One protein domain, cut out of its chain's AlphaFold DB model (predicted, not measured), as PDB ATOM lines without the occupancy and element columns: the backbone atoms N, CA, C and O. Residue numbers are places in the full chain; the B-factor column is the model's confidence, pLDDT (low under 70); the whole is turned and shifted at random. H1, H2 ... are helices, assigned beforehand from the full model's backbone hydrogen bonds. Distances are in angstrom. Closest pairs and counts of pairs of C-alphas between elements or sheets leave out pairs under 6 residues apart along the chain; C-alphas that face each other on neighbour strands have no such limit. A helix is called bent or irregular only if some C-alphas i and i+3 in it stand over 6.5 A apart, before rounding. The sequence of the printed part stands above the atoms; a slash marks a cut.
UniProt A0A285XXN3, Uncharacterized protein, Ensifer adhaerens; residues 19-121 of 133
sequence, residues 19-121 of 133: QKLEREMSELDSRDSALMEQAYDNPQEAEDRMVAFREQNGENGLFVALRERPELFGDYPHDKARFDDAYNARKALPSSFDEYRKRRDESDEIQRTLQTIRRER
ATOM      1  N   GLN A  19      18.190  22.246 -45.826       95.56
ATOM      2  CA  GLN A  19      17.600  23.381 -46.542       95.56
ATOM      3  C   GLN A  19      16.099  23.187 -46.821       95.56
ATOM      4  O   GLN A  19      15.330  24.147 -46.840       95.56
ATOM      5  N   LYS A  20      15.664  21.949 -47.086       97.06
ATOM      6  CA  LYS A  20      14.242  21.644 -47.268       97.06
ATOM      7  C   LYS A  20      13.468  21.817 -45.958       97.06
ATOM      8  O   LYS A  20      12.413  22.440 -45.985       97.06
ATOM      9  N   LEU A  21      13.992  21.305 -44.845       96.00
ATOM     10  CA  LEU A  21      13.366  21.433 -43.526       96.00
ATOM     11  C   LEU A  21      13.259  22.892 -43.082       96.00
ATOM     12  O   LEU A  21      12.201  23.294 -42.623       96.00
ATOM     13  N   GLU A  22      14.295  23.704 -43.298       94.31
ATOM     14  CA  GLU A  22      14.272  25.142 -42.986       94.31
ATOM     15  C   GLU A  22      13.147  25.875 -43.736       94.31
ATOM     16  O   GLU A  22      12.474  26.738 -43.173       94.31
ATOM     17  N   ARG A  23      12.892  25.500 -44.997       96.69
ATOM     18  CA  ARG A  23      11.765  26.045 -45.771       96.69
ATOM     19  C   ARG A  23      10.422  25.584 -45.218       96.69
ATOM     20  O   ARG A  23       9.544  26.413 -45.028       96.69
ATOM     21  N   GLU A  24      10.277  24.289 -44.937       96.50
ATOM     22  CA  GLU A  24       9.050  23.730 -44.349       96.50
ATOM     23  C   GLU A  24       8.733  24.374 -42.989       96.50
ATOM     24  O   GLU A  24       7.581  24.691 -42.710       96.50
ATOM     25  N   MET A  25       9.750  24.621 -42.162       97.19
ATOM     26  CA  MET A  25       9.603  25.326 -40.887       97.19
ATOM     27  C   MET A  25       9.151  26.773 -41.089       97.19
ATOM     28  O   MET A  25       8.195  27.194 -40.450       97.19
ATOM     29  N   SER A  26       9.757  27.506 -42.026       95.81
ATOM     30  CA  SER A  26       9.348  28.884 -42.336       95.81
ATOM     31  C   SER A  26       7.905  28.976 -42.864       95.81
ATOM     32  O   SER A  26       7.178  29.926 -42.556       95.81
ATOM     33  N   GLU A  27       7.466  27.984 -43.642       95.75
ATOM     34  CA  GLU A  27       6.075  27.865 -44.091       95.75
ATOM     35  C   GLU A  27       5.120  27.584 -42.919       95.75
ATOM     36  O   GLU A  27       4.030  28.162 -42.860       95.75
ATOM     37  N   LEU A  28       5.527  26.733 -41.971       94.75
ATOM     38  CA  LEU A  28       4.760  26.444 -40.756       94.75
ATOM     39  C   LEU A  28       4.662  27.658 -39.831       94.75
ATOM     40  O   LEU A  28       3.567  27.922 -39.344       94.75
ATOM     41  N   ASP A  29       5.734  28.434 -39.659       93.81
ATOM     42  CA  ASP A  29       5.710  29.681 -38.881       93.81
ATOM     43  C   ASP A  29       4.700  30.671 -39.469       93.81
ATOM     44  O   ASP A  29       3.843  31.202 -38.764       93.81
ATOM     45  N   SER A  30       4.727  30.847 -40.793       94.56
ATOM     46  CA  SER A  30       3.780  31.725 -41.493       94.56
ATOM     47  C   SER A  30       2.331  31.260 -41.318       94.56
ATOM     48  O   SER A  30       1.411  32.067 -41.164       94.56
ATOM     49  N   ARG A  31       2.110  29.940 -41.344       95.25
ATOM     50  CA  ARG A  31       0.797  29.338 -41.104       95.25
ATOM     51  C   ARG A  31       0.347  29.536 -39.661       95.25
ATOM     52  O   ARG A  31      -0.829  29.821 -39.448       95.25
ATOM     53  N   ASP A  32       1.245  29.376 -38.697       94.12
ATOM     54  CA  ASP A  32       0.949  29.552 -37.279       94.12
ATOM     55  C   ASP A  32       0.552  31.001 -36.982       94.12
ATOM     56  O   ASP A  32      -0.513  31.229 -36.412       94.12
ATOM     57  N   SER A  33       1.292  31.983 -37.513       94.56
ATOM     58  CA  SER A  33       0.920  33.403 -37.417       94.56
ATOM     59  C   SER A  33      -0.480  33.675 -37.982       94.56
ATOM     60  O   SER A  33      -1.303  34.315 -37.329       94.56
ATOM     61  N   ALA A  34      -0.803  33.127 -39.159       95.38
ATOM     62  CA  ALA A  34      -2.133  33.285 -39.749       95.38
ATOM     63  C   ALA A  34      -3.241  32.628 -38.901       95.38
ATOM     64  O   ALA A  34      -4.347  33.163 -38.789       95.38
ATOM     65  N   LEU A  35      -2.962  31.472 -38.289       95.62
ATOM     66  CA  LEU A  35      -3.891  30.818 -37.368       95.62
ATOM     67  C   LEU A  35      -4.077  31.637 -36.087       95.62
ATOM     68  O   LEU A  35      -5.205  31.749 -35.616       95.62
ATOM     69  N   MET A  36      -3.017  32.242 -35.554       95.75
ATOM     70  CA  MET A  36      -3.071  33.109 -34.375       95.75
ATOM     71  C   MET A  36      -3.963  34.332 -34.612       95.75
ATOM     72  O   MET A  36      -4.857  34.601 -33.806       95.75
ATOM     73  N   GLU A  37      -3.793  35.018 -35.745       94.94
ATOM     74  CA  GLU A  37      -4.620  36.168 -36.153       94.94
ATOM     75  C   GLU A  37      -6.111  35.824 -36.303       94.94
ATOM     76  O   GLU A  37      -6.994  36.662 -36.092       94.94
ATOM     77  N   GLN A  38      -6.413  34.582 -36.686       95.19
ATOM     78  CA  GLN A  38      -7.785  34.091 -36.784       95.19
ATOM     79  C   GLN A  38      -8.336  33.669 -35.419       95.19
ATOM     80  O   GLN A  38      -9.500  33.925 -35.120       95.19
ATOM     81  N   ALA A  39      -7.512  33.016 -34.600       94.69
ATOM     82  CA  ALA A  39      -7.895  32.374 -33.350       94.69
ATOM     83  C   ALA A  39      -8.181  33.350 -32.200       94.69
ATOM     84  O   ALA A  39      -8.981  33.022 -31.312       94.69
ATOM     85  N   TYR A  40      -7.524  34.509 -32.178       95.19
ATOM     86  CA  TYR A  40      -7.522  35.419 -31.033       95.19
ATOM     87  C   TYR A  40      -7.891  36.849 -31.427       95.19
ATOM     88  O   TYR A  40      -7.560  37.311 -32.514       95.19
ATOM     89  N   ASP A  41      -8.568  37.555 -30.518       93.56
ATOM     90  CA  ASP A  41      -8.862  38.987 -30.685       93.56
ATOM     91  C   ASP A  41      -7.574  39.833 -30.667       93.56
ATOM     92  O   ASP A  41      -7.415  40.763 -31.455       93.56
ATOM     93  N   ASN A  42      -6.621  39.440 -29.814       95.38
ATOM     94  CA  ASN A  42      -5.284  40.018 -29.721       95.38
ATOM     95  C   ASN A  42      -4.211  38.919 -29.898       95.38
ATOM     96  O   ASN A  42      -3.838  38.275 -28.913       95.38
ATOM     97  N   PRO A  43      -3.728  38.664 -31.131       94.56
ATOM     98  CA  PRO A  43      -2.784  37.578 -31.402       94.56
ATOM     99  C   PRO A  43      -1.418  37.784 -30.736       94.56
ATOM    100  O   PRO A  43      -0.850  36.816 -30.239       94.56
ATOM    101  N   GLN A  44      -0.926  39.025 -30.652       96.25
ATOM    102  CA  GLN A  44       0.363  39.326 -30.016       96.25
ATOM    103  C   GLN A  44       0.338  38.998 -28.521       96.25
ATOM    104  O   GLN A  44       1.225  38.329 -28.005       96.25
ATOM    105  N   GLU A  45      -0.708  39.432 -27.814       97.31
ATOM    106  CA  GLU A  45      -0.840  39.132 -26.387       97.31
ATOM    107  C   GLU A  45      -1.027  37.627 -26.138       97.31
ATOM    108  O   GLU A  45      -0.544  37.099 -25.134       97.31
ATOM    109  N   ALA A  46      -1.701  36.924 -27.052       96.44
ATOM    110  CA  ALA A  46      -1.812  35.474 -26.982       96.44
ATOM    111  C   ALA A  46      -0.451  34.789 -27.144       96.44
ATOM    112  O   ALA A  46      -0.128  33.905 -26.350       96.44
ATOM    113  N   GLU A  47       0.363  35.226 -28.106       96.06
ATOM    114  CA  GLU A  47       1.727  34.732 -28.303       96.06
ATOM    115  C   GLU A  47       2.597  34.978 -27.063       96.06
ATOM    116  O   GLU A  47       3.202  34.039 -26.547       96.06
ATOM    117  N   ASP A  48       2.580  36.191 -26.504       97.69
ATOM    118  CA  ASP A  48       3.346  36.532 -25.299       97.69
ATOM    119  C   ASP A  48       2.978  35.610 -24.121       97.69
ATOM    120  O   ASP A  48       3.843  35.095 -23.402       97.69
ATOM    121  N   ARG A  49       1.678  35.336 -23.941       97.56
ATOM    122  CA  ARG A  49       1.182  34.393 -22.924       97.56
ATOM    123  C   ARG A  49       1.622  32.958 -23.212       97.56
ATOM    124  O   ARG A  49       1.971  32.244 -22.274       97.56
ATOM    125  N   MET A  50       1.609  32.521 -24.471       96.50
ATOM    126  CA  MET A  50       2.071  31.186 -24.869       96.50
ATOM    127  C   MET A  50       3.571  31.010 -24.624       96.50
ATOM    128  O   MET A  50       3.977  29.977 -24.087       96.50
ATOM    129  N   VAL A  51       4.385  32.017 -24.950       95.94
ATOM    130  CA  VAL A  51       5.831  32.027 -24.691       95.94
ATOM    131  C   VAL A  51       6.099  31.943 -23.192       95.94
ATOM    132  O   VAL A  51       6.800  31.026 -22.756       95.94
ATOM    133  N   ALA A  52       5.468  32.801 -22.389       97.50
ATOM    134  CA  ALA A  52       5.607  32.766 -20.933       97.50
ATOM    135  C   ALA A  52       5.151  31.419 -20.339       97.50
ATOM    136  O   ALA A  52       5.788  30.870 -19.438       97.50
ATOM    137  N   PHE A  53       4.064  30.839 -20.863       97.56
ATOM    138  CA  PHE A  53       3.584  29.528 -20.429       97.56
ATOM    139  C   PHE A  53       4.572  28.411 -20.782       97.56
ATOM    140  O   PHE A  53       4.825  27.537 -19.947       97.56
ATOM    141  N   ARG A  54       5.145  28.437 -21.992       96.25
ATOM    142  CA  ARG A  54       6.172  27.491 -22.452       96.25
ATOM    143  C   ARG A  54       7.420  27.558 -21.582       96.25
ATOM    144  O   ARG A  54       7.956  26.513 -21.236       96.25
ATOM    145  N   GLU A  55       7.871  28.749 -21.209       97.38
ATOM    146  CA  GLU A  55       9.036  28.922 -20.332       97.38
ATOM    147  C   GLU A  55       8.813  28.306 -18.945       97.38
ATOM    148  O   GLU A  55       9.730  27.729 -18.365       97.38
ATOM    149  N   GLN A  56       7.582  28.366 -18.431       96.94
ATOM    150  CA  GLN A  56       7.236  27.842 -17.107       96.94
ATOM    151  C   GLN A  56       6.911  26.339 -17.100       96.94
ATOM    152  O   GLN A  56       7.194  25.655 -16.118       96.94
ATOM    153  N   ASN A  57       6.298  25.819 -18.168       97.12
ATOM    154  CA  ASN A  57       5.721  24.466 -18.205       97.12
ATOM    155  C   ASN A  57       6.377  23.546 -19.249       97.12
ATOM    156  O   ASN A  57       6.022  22.370 -19.363       97.12
ATOM    157  N   GLY A  58       7.318  24.074 -20.030       95.69
ATOM    158  CA  GLY A  58       7.918  23.403 -21.175       95.69
ATOM    159  C   GLY A  58       6.989  23.310 -22.389       95.69
ATOM    160  O   GLY A  58       5.788  23.584 -22.338       95.69
ATOM    161  N   GLU A  59       7.555  22.862 -23.510       93.88
ATOM    162  CA  GLU A  59       6.837  22.724 -24.786       93.88
ATOM    163  C   GLU A  59       5.691  21.712 -24.731       93.88
ATOM    164  O   GLU A  59       4.624  21.953 -25.290       93.88
ATOM    165  N   ASN A  60       5.874  20.594 -24.022       94.62
ATOM    166  CA  ASN A  60       4.806  19.608 -23.839       94.62
ATOM    167  C   ASN A  60       3.627  20.196 -23.051       94.62
ATOM    168  O   ASN A  60       2.475  19.894 -23.361       94.62
ATOM    169  N   GLY A  61       3.911  21.052 -22.063       95.44
ATOM    170  CA  GLY A  61       2.887  21.778 -21.321       95.44
ATOM    171  C   GLY A  61       2.103  22.722 -22.229       95.44
ATOM    172  O   GLY A  61       0.874  22.691 -22.216       95.44
ATOM    173  N   LEU A  62       2.802  23.503 -23.063       96.12
ATOM    174  CA  LEU A  62       2.166  24.377 -24.052       96.12
ATOM    175  C   LEU A  62       1.282  23.582 -25.026       96.12
ATOM    176  O   LEU A  62       0.129  23.947 -25.228       96.12
ATOM    177  N   PHE A  63       1.771  22.466 -25.574       95.31
ATOM    178  CA  PHE A  63       0.992  21.623 -26.488       95.31
ATOM    179  C   PHE A  63      -0.319  21.127 -25.857       95.31
ATOM    180  O   PHE A  63      -1.386  21.219 -26.470       95.31
ATOM    181  N   VAL A  64      -0.262  20.623 -24.619       96.12
ATOM    182  CA  VAL A  64      -1.460  20.176 -23.891       96.12
ATOM    183  C   VAL A  64      -2.409  21.348 -23.645       96.12
ATOM    184  O   VAL A  64      -3.609  21.213 -23.877       96.12
ATOM    185  N   ALA A  65      -1.886  22.507 -23.242       95.81
ATOM    186  CA  ALA A  65      -2.689  23.700 -22.997       95.81
ATOM    187  C   ALA A  65      -3.375  24.213 -24.272       95.81
ATOM    188  O   ALA A  65      -4.566  24.499 -24.234       95.81
ATOM    189  N   LEU A  66      -2.687  24.255 -25.416       95.00
ATOM    190  CA  LEU A  66      -3.291  24.625 -26.702       95.00
ATOM    191  C   LEU A  66      -4.440  23.683 -27.082       95.00
ATOM    192  O   LEU A  66      -5.448  24.112 -27.638       95.00
ATOM    193  N   ARG A  67      -4.301  22.389 -26.776       94.81
ATOM    194  CA  ARG A  67      -5.303  21.374 -27.112       94.81
ATOM    195  C   ARG A  67      -6.516  21.398 -26.184       94.81
ATOM    196  O   ARG A  67      -7.637  21.188 -26.640       94.81
ATOM    197  N   GLU A  68      -6.285  21.566 -24.887       95.69
ATOM    198  CA  GLU A  68      -7.301  21.333 -23.854       95.69
ATOM    199  C   GLU A  68      -7.833  22.613 -23.219       95.69
ATOM    200  O   GLU A  68      -8.962  22.620 -22.734       95.69
ATOM    201  N   ARG A  69      -7.021  23.673 -23.194       94.56
ATOM    202  CA  ARG A  69      -7.307  24.938 -22.511       94.56
ATOM    203  C   ARG A  69      -6.872  26.167 -23.330       94.56
ATOM    204  O   ARG A  69      -6.150  27.024 -22.806       94.56
ATOM    205  N   PRO A  70      -7.260  26.281 -24.615       92.12
ATOM    206  CA  PRO A  70      -6.813  27.377 -25.477       92.12
ATOM    207  C   PRO A  70      -7.277  28.766 -25.002       92.12
ATOM    208  O   PRO A  70      -6.707  29.774 -25.420       92.12
ATOM    209  N   GLU A  71      -8.280  28.834 -24.122       93.19
ATOM    210  CA  GLU A  71      -8.748  30.056 -23.462       93.19
ATOM    211  C   GLU A  71      -7.713  30.694 -22.525       93.19
ATOM    212  O   GLU A  71      -7.801  31.887 -22.245       93.19
ATOM    213  N   LEU A  72      -6.697  29.945 -22.075       95.25
ATOM    214  CA  LEU A  72      -5.599  30.498 -21.273       95.25
ATOM    215  C   LEU A  72      -4.829  31.601 -22.010       95.25
ATOM    216  O   LEU A  72      -4.270  32.501 -21.383       95.25
ATOM    217  N   PHE A  73      -4.813  31.533 -23.337       95.56
ATOM    218  CA  PHE A  73      -4.017  32.421 -24.176       95.56
ATOM    219  C   PHE A  73      -4.818  33.608 -24.705       95.56
ATOM    220  O   PHE A  73      -4.231  34.566 -25.178       95.56
ATOM    221  N   GLY A  74      -6.142  33.618 -24.548       94.62
ATOM    222  CA  GLY A  74      -6.954  34.774 -24.906       94.62
ATOM    223  C   GLY A  74      -8.356  34.424 -25.382       94.62
ATOM    224  O   GLY A  74      -8.710  33.265 -25.632       94.62
ATOM    225  N   ASP A  75      -9.152  35.470 -25.554       93.44
ATOM    226  CA  ASP A  75     -10.541  35.370 -25.976       93.44
ATOM    227  C   ASP A  75     -10.677  35.264 -27.494       93.44
ATOM    228  O   ASP A  75      -9.767  35.604 -28.261       93.44
ATOM    229  N   TYR A  76     -11.805  34.695 -27.924       91.75
ATOM    230  CA  TYR A  76     -12.166  34.686 -29.336       91.75
ATOM    231  C   TYR A  76     -12.344  36.125 -29.832       91.75
ATOM    232  O   TYR A  76     -12.735  36.983 -29.036       91.75
ATOM    233  N   PRO A  77     -12.152  36.379 -31.138       89.75
ATOM    234  CA  PRO A  77     -12.541  37.646 -31.739       89.75
ATOM    235  C   PRO A  77     -13.986  38.009 -31.382       89.75
ATOM    236  O   PRO A  77     -14.883  37.163 -31.443       89.75
ATOM    237  N   HIS A  78     -14.228  39.273 -31.033       86.56
ATOM    238  CA  HIS A  78     -15.557  39.726 -30.601       86.56
ATOM    239  C   HIS A  78     -16.629  39.670 -31.705       86.56
ATOM    240  O   HIS A  78     -17.830  39.651 -31.417       86.56
ATOM    241  N   ASP A  79     -16.212  39.645 -32.970       88.81
ATOM    242  CA  ASP A  79     -17.111  39.537 -34.114       88.81
ATOM    243  C   ASP A  79     -17.713  38.128 -34.226       88.81
ATOM    244  O   ASP A  79     -17.041  37.151 -34.565       88.81
ATOM    245  N   LYS A  80     -19.030  38.038 -34.013       84.75
ATOM    246  CA  LYS A  80     -19.794  36.791 -34.108       84.75
ATOM    247  C   LYS A  80     -19.672  36.122 -35.481       84.75
ATOM    248  O   LYS A  80     -19.754  34.898 -35.546       84.75
ATOM    249  N   ALA A  81     -19.488  36.884 -36.561       89.81
ATOM    250  CA  ALA A  81     -19.351  36.324 -37.905       89.81
ATOM    251  C   ALA A  81     -18.051  35.522 -38.088       89.81
ATOM    252  O   ALA A  81     -17.986  34.670 -38.967       89.81
ATOM    253  N   ARG A  82     -17.040  35.767 -37.244       89.62
ATOM    254  CA  ARG A  82     -15.709  35.144 -37.312       89.62
ATOM    255  C   ARG A  82     -15.521  33.990 -36.328       89.62
ATOM    256  O   ARG A  82     -14.445  33.402 -36.273       89.62
ATOM    257  N   PHE A  83     -16.542  33.669 -35.530       91.12
ATOM    258  CA  PHE A  83     -16.416  32.692 -34.449       91.12
ATOM    259  C   PHE A  83     -16.026  31.297 -34.954       91.12
ATOM    260  O   PHE A  83     -15.125  30.681 -34.392       91.12
ATOM    261  N   ASP A  84     -16.673  30.810 -36.017       92.75
ATOM    262  CA  ASP A  84     -16.405  29.471 -36.556       92.75
ATOM    263  C   ASP A  84     -14.970  29.358 -37.095       92.75
ATOM    264  O   ASP A  84     -14.290  28.360 -36.849       92.75
ATOM    265  N   ASP A  85     -14.481  30.407 -37.762       93.94
ATOM    266  CA  ASP A  85     -13.102  30.480 -38.251       93.94
ATOM    267  C   ASP A  85     -12.111  30.474 -37.085       93.94
ATOM    268  O   ASP A  85     -11.177  29.673 -37.069       93.94
ATOM    269  N   ALA A  86     -12.357  31.292 -36.058       94.12
ATOM    270  CA  ALA A  86     -11.511  31.353 -34.870       94.12
ATOM    271  C   ALA A  86     -11.493  30.026 -34.092       94.12
ATOM    272  O   ALA A  86     -10.447  29.578 -33.618       94.12
ATOM    273  N   TYR A  87     -12.643  29.358 -33.990       93.62
ATOM    274  CA  TYR A  87     -12.773  28.042 -33.371       93.62
ATOM    275  C   TYR A  87     -11.963  26.977 -34.117       93.62
ATOM    276  O   TYR A  87     -11.230  26.197 -33.501       93.62
ATOM    277  N   ASN A  88     -12.064  26.955 -35.447       95.31
ATOM    278  CA  ASN A  88     -11.302  26.027 -36.277       95.31
ATOM    279  C   ASN A  88      -9.801  26.336 -36.238       95.31
ATOM    280  O   ASN A  88      -8.997  25.408 -36.136       95.31
ATOM    281  N   ALA A  89      -9.423  27.616 -36.239       95.50
ATOM    282  CA  ALA A  89      -8.034  28.040 -36.136       95.50
ATOM    283  C   ALA A  89      -7.399  27.574 -34.818       95.50
ATOM    284  O   ALA A  89      -6.348  26.931 -34.835       95.50
ATOM    285  N   ARG A  90      -8.086  27.753 -33.680       94.19
ATOM    286  CA  ARG A  90      -7.613  27.247 -32.377       94.19
ATOM    287  C   ARG A  90      -7.417  25.741 -32.348       94.19
ATOM    288  O   ARG A  90      -6.482  25.260 -31.722       94.19
ATOM    289  N   LYS A  91      -8.276  24.981 -33.030       95.12
ATOM    290  CA  LYS A  91      -8.106  23.527 -33.143       95.12
ATOM    291  C   LYS A  91      -6.909  23.125 -33.997       95.12
ATOM    292  O   LYS A  91      -6.376  22.037 -33.792       95.12
ATOM    293  N   ALA A  92      -6.508  23.966 -34.947       95.44
ATOM    294  CA  ALA A  92      -5.380  23.703 -35.829       95.44
ATOM    295  C   ALA A  92      -4.026  24.064 -35.194       95.44
ATOM    296  O   ALA A  92      -3.040  23.393 -35.499       95.44
ATOM    297  N   LEU A  93      -3.978  25.055 -34.291       93.75
ATOM    298  CA  LEU A  93      -2.746  25.502 -33.618       93.75
ATOM    299  C   LEU A  93      -1.938  24.357 -32.969       93.75
ATOM    300  O   LEU A  93      -0.754  24.235 -33.280       93.75
ATOM    301  N   PRO A  94      -2.520  23.439 -32.159       94.19
ATOM    302  CA  PRO A  94      -1.754  22.329 -31.586       94.19
ATOM    303  C   PRO A  94      -1.091  21.441 -32.644       94.19
ATOM    304  O   PRO A  94       0.023  20.963 -32.447       94.19
ATOM    305  N   SER A  95      -1.783  21.188 -33.760       94.62
ATOM    306  CA  SER A  95      -1.253  20.361 -34.847       94.62
ATOM    307  C   SER A  95      -0.142  21.071 -35.617       94.62
ATOM    308  O   SER A  95       0.854  20.429 -35.933       94.62
ATOM    309  N   SER A  96      -0.295  22.376 -35.873       93.69
ATOM    310  CA  SER A  96       0.738  23.215 -36.498       93.69
ATOM    311  C   SER A  96       2.014  23.232 -35.652       93.69
ATOM    312  O   SER A  96       3.097  22.910 -36.142       93.69
ATOM    313  N   PHE A  97       1.867  23.477 -34.347       93.38
ATOM    314  CA  PHE A  97       2.970  23.483 -33.387       93.38
ATOM    315  C   PHE A  97       3.702  22.133 -33.302       93.38
ATOM    316  O   PHE A  97       4.933  22.084 -33.318       93.38
ATOM    317  N   ASP A  98       2.969  21.014 -33.232       94.69
ATOM    318  CA  ASP A  98       3.586  19.681 -33.186       94.69
ATOM    319  C   ASP A  98       4.324  19.331 -34.487       94.69
ATOM    320  O   ASP A  98       5.375  18.687 -34.443       94.69
ATOM    321  N   GLU A  99       3.810  19.768 -35.640       96.00
ATOM    322  CA  GLU A  99       4.500  19.600 -36.919       96.00
ATOM    323  C   GLU A  99       5.802  20.408 -36.959       96.00
ATOM    324  O   GLU A  99       6.848  19.835 -37.269       96.00
ATOM    325  N   TYR A 100       5.770  21.682 -36.556       94.25
ATOM    326  CA  TYR A 100       6.968  22.521 -36.466       94.25
ATOM    327  C   TYR A 100       8.036  21.884 -35.572       94.25
ATOM    328  O   TYR A 100       9.190  21.733 -35.980       94.25
ATOM    329  N   ARG A 101       7.642  21.416 -34.381       94.19
ATOM    330  CA  ARG A 101       8.553  20.748 -33.445       94.19
ATOM    331  C   ARG A 101       9.232  19.532 -34.073       94.19
ATOM    332  O   ARG A 101      10.445  19.396 -33.966       94.19
ATOM    333  N   LYS A 102       8.479  18.672 -34.766       95.19
ATOM    334  CA  LYS A 102       9.041  17.493 -35.446       95.19
ATOM    335  C   LYS A 102      10.077  17.876 -36.503       95.19
ATOM    336  O   LYS A 102      11.100  17.206 -36.604       95.19
ATOM    337  N   ARG A 103       9.826  18.936 -37.281       96.38
ATOM    338  CA  ARG A 103      10.780  19.429 -38.291       96.38
ATOM    339  C   ARG A 103      12.037  20.009 -37.657       96.38
ATOM    340  O   ARG A 103      13.126  19.720 -38.145       96.38
ATOM    341  N   ARG A 104      11.896  20.757 -36.561       96.25
ATOM    342  CA  ARG A 104      13.033  21.264 -35.785       96.25
ATOM    343  C   ARG A 104      13.885  20.120 -35.242       96.25
ATOM    344  O   ARG A 104      15.086  20.113 -35.466       96.25
ATOM    345  N   ASP A 105      13.269  19.136 -34.595       95.75
ATOM    346  CA  ASP A 105      13.999  18.001 -34.022       95.75
ATOM    347  C   ASP A 105      14.740  17.203 -35.122       95.75
ATOM    348  O   ASP A 105      15.885  16.789 -34.932       95.75
ATOM    349  N   GLU A 106      14.131  17.047 -36.306       97.06
ATOM    350  CA  GLU A 106      14.766  16.433 -37.484       97.06
ATOM    351  C   GLU A 106      15.925  17.285 -38.041       97.06
ATOM    352  O   GLU A 106      16.956  16.747 -38.456       97.06
ATOM    353  N   SER A 107      15.779  18.611 -38.044       96.38
ATOM    354  CA  SER A 107      16.831  19.557 -38.427       96.38
ATOM    355  C   SER A 107      18.027  19.474 -37.473       96.38
ATOM    356  O   SER A 107      19.164  19.330 -37.929       96.38
ATOM    357  N   ASP A 108      17.776  19.478 -36.162       95.31
ATOM    358  CA  ASP A 108      18.801  19.374 -35.121       95.31
ATOM    359  C   ASP A 108      19.594  18.066 -35.242       95.31
ATOM    360  O   ASP A 108      20.818  18.053 -35.090       95.31
ATOM    361  N   GLU A 109      18.917  16.951 -35.536       96.00
ATOM    362  CA  GLU A 109      19.572  15.663 -35.781       96.00
ATOM    363  C   GLU A 109      20.525  15.746 -36.982       96.00
ATOM    364  O   GLU A 109      21.698  15.380 -36.866       96.00
ATOM    365  N   ILE A 110      20.060  16.291 -38.110       93.50
ATOM    366  CA  ILE A 110      20.879  16.449 -39.321       93.50
ATOM    367  C   ILE A 110      22.083  17.355 -39.063       93.50
ATOM    368  O   ILE A 110      23.190  17.032 -39.496       93.50
ATOM    369  N   GLN A 111      21.897  18.469 -38.352       92.62
ATOM    370  CA  GLN A 111      22.987  19.377 -37.995       92.62
ATOM    371  C   GLN A 111      24.054  18.669 -37.148       92.62
ATOM    372  O   GLN A 111      25.244  18.780 -37.453       92.62
ATOM    373  N   ARG A 112      23.654  17.864 -36.153       93.06
ATOM    374  CA  ARG A 112      24.590  17.058 -35.346       93.06
ATOM    375  C   ARG A 112      25.334  16.019 -36.185       93.06
ATOM    376  O   ARG A 112      26.536  15.821 -35.988       93.06
ATOM    377  N   THR A 113      24.660  15.366 -37.134       90.75
ATOM    378  CA  THR A 113      25.313  14.422 -38.055       90.75
ATOM    379  C   THR A 113      26.338  15.134 -38.937       90.75
ATOM    380  O   THR A 113      27.472  14.673 -39.045       90.75
ATOM    381  N   LEU A 114      25.987  16.293 -39.503       89.69
ATOM    382  CA  LEU A 114      26.897  17.102 -40.320       89.69
ATOM    383  C   LEU A 114      28.132  17.558 -39.526       89.69
ATOM    384  O   LEU A 114      29.253  17.452 -40.022       89.69
ATOM    385  N   GLN A 115      27.952  18.012 -38.284       88.38
ATOM    386  CA  GLN A 115      29.062  18.364 -37.389       88.38
ATOM    387  C   GLN A 115      29.973  17.162 -37.097       88.38
ATOM    388  O   GLN A 115      31.195  17.304 -37.075       88.38
ATOM    389  N   THR A 116      29.396  15.971 -36.916       88.62
ATOM    390  CA  THR A 116      30.161  14.736 -36.686       88.62
ATOM    391  C   THR A 116      31.030  14.386 -37.897       88.62
ATOM    392  O   THR A 116      32.233  14.194 -37.734       88.62
ATOM    393  N   ILE A 117      30.461  14.415 -39.109       86.94
ATOM    394  CA  ILE A 117      31.190  14.159 -40.367       86.94
ATOM    395  C   ILE A 117      32.369  15.133 -40.533       86.94
ATOM    396  O   ILE A 117      33.485  14.723 -40.858       86.94
ATOM    397  N   ARG A 118      32.154  16.429 -40.268       83.38
ATOM    398  CA  ARG A 118      33.210  17.458 -40.347       83.38
ATOM    399  C   ARG A 118      34.335  17.215 -39.344       83.38
ATOM    400  O   ARG A 118      35.511  17.274 -39.703       83.38
ATOM    401  N   ARG A 119      33.982  16.873 -38.102       83.81
ATOM    402  CA  ARG A 119      34.951  16.560 -37.045       83.81
ATOM    403  C   ARG A 119      35.795  15.333 -37.384       83.81
ATOM    404  O   ARG A 119      37.001  15.348 -37.149       83.81
ATOM    405  N   GLU A 120      35.192  14.285 -37.938       83.44
ATOM    406  CA  GLU A 120      35.903  13.070 -38.363       83.44
ATOM    407  C   GLU A 120      36.888  13.336 -39.512       83.44
ATOM    408  O   GLU A 120      37.940  12.700 -39.586       83.44
ATOM    409  N   ARG A 121      36.603  14.337 -40.355       79.06
ATOM    410  CA  ARG A 121      37.512  14.843 -41.397       79.06
ATOM    411  C   ARG A 121      38.600  15.790 -40.882       79.06
ATOM    412  O   ARG A 121      39.491  16.147 -41.650       79.06
TER     413      ARG A 121
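This is residues 19 to 121 of the 133 residues of an uncharacterized protein of Ensifer adhaerens (UniProt A0A285XXN3). Two long helices, H1 and H4, lie side by side, and the bent H2 with short H3 packs on one side of them; residues 111 to 121 stick out, adding to the length. The printed part has 103 residues with four named helices, H1 to H4, and no named strand: all helix. It is loose, radius of gyration of the C-alphas 16.4 A, spanning 61 by 28 by 19 A.

Start at H1, residues 19 to 39, which touches H4, residues 80 to 120, at a shallow tilt of 21 degrees, opposite ways; the closest C-alphas are Ala 39 and Ala 86, 4.1 A. H2, residues 43 to 68, was assigned as one helix by its hydrogen bonds but is bent, C-alphas 56 and 59 being 9.2 A apart; its arms H2a, residues 43 to 56, and H2b, residues 59 to 68, stand at a steep tilt of 52 degrees. H2b touches H4 at residues 90 to 98 alone, closest C-alphas Leu 66 and Pro 94, 5.6 A. H3, residues 70 to 73, touches H2a at residues 45 to 50 alone, closest C-alphas Phe 73 and Ala 46, 4.7 A. Every O i to N i+4 pair is within hydrogen-bond range in H1, H2a and H2b, and 33 of 37 in H4; H3 is too short for one.

Find C-alpha 19 at (17.600, 23.381, -46.542); H1 runs 30.1 A from there. H4 runs 60.7 A to C-alpha 120 at (35.903, 13.070, -38.363), irregular, with C-alphas 81 and 84 7.6 A apart, and with a kink of 32 degrees near residue 91.

The two C-alphas farthest apart, Lys 80 and Arg 121, are 61.8 A apart. The printed part has no cut and no long link, and no printed residue is under 70 in pLDDT.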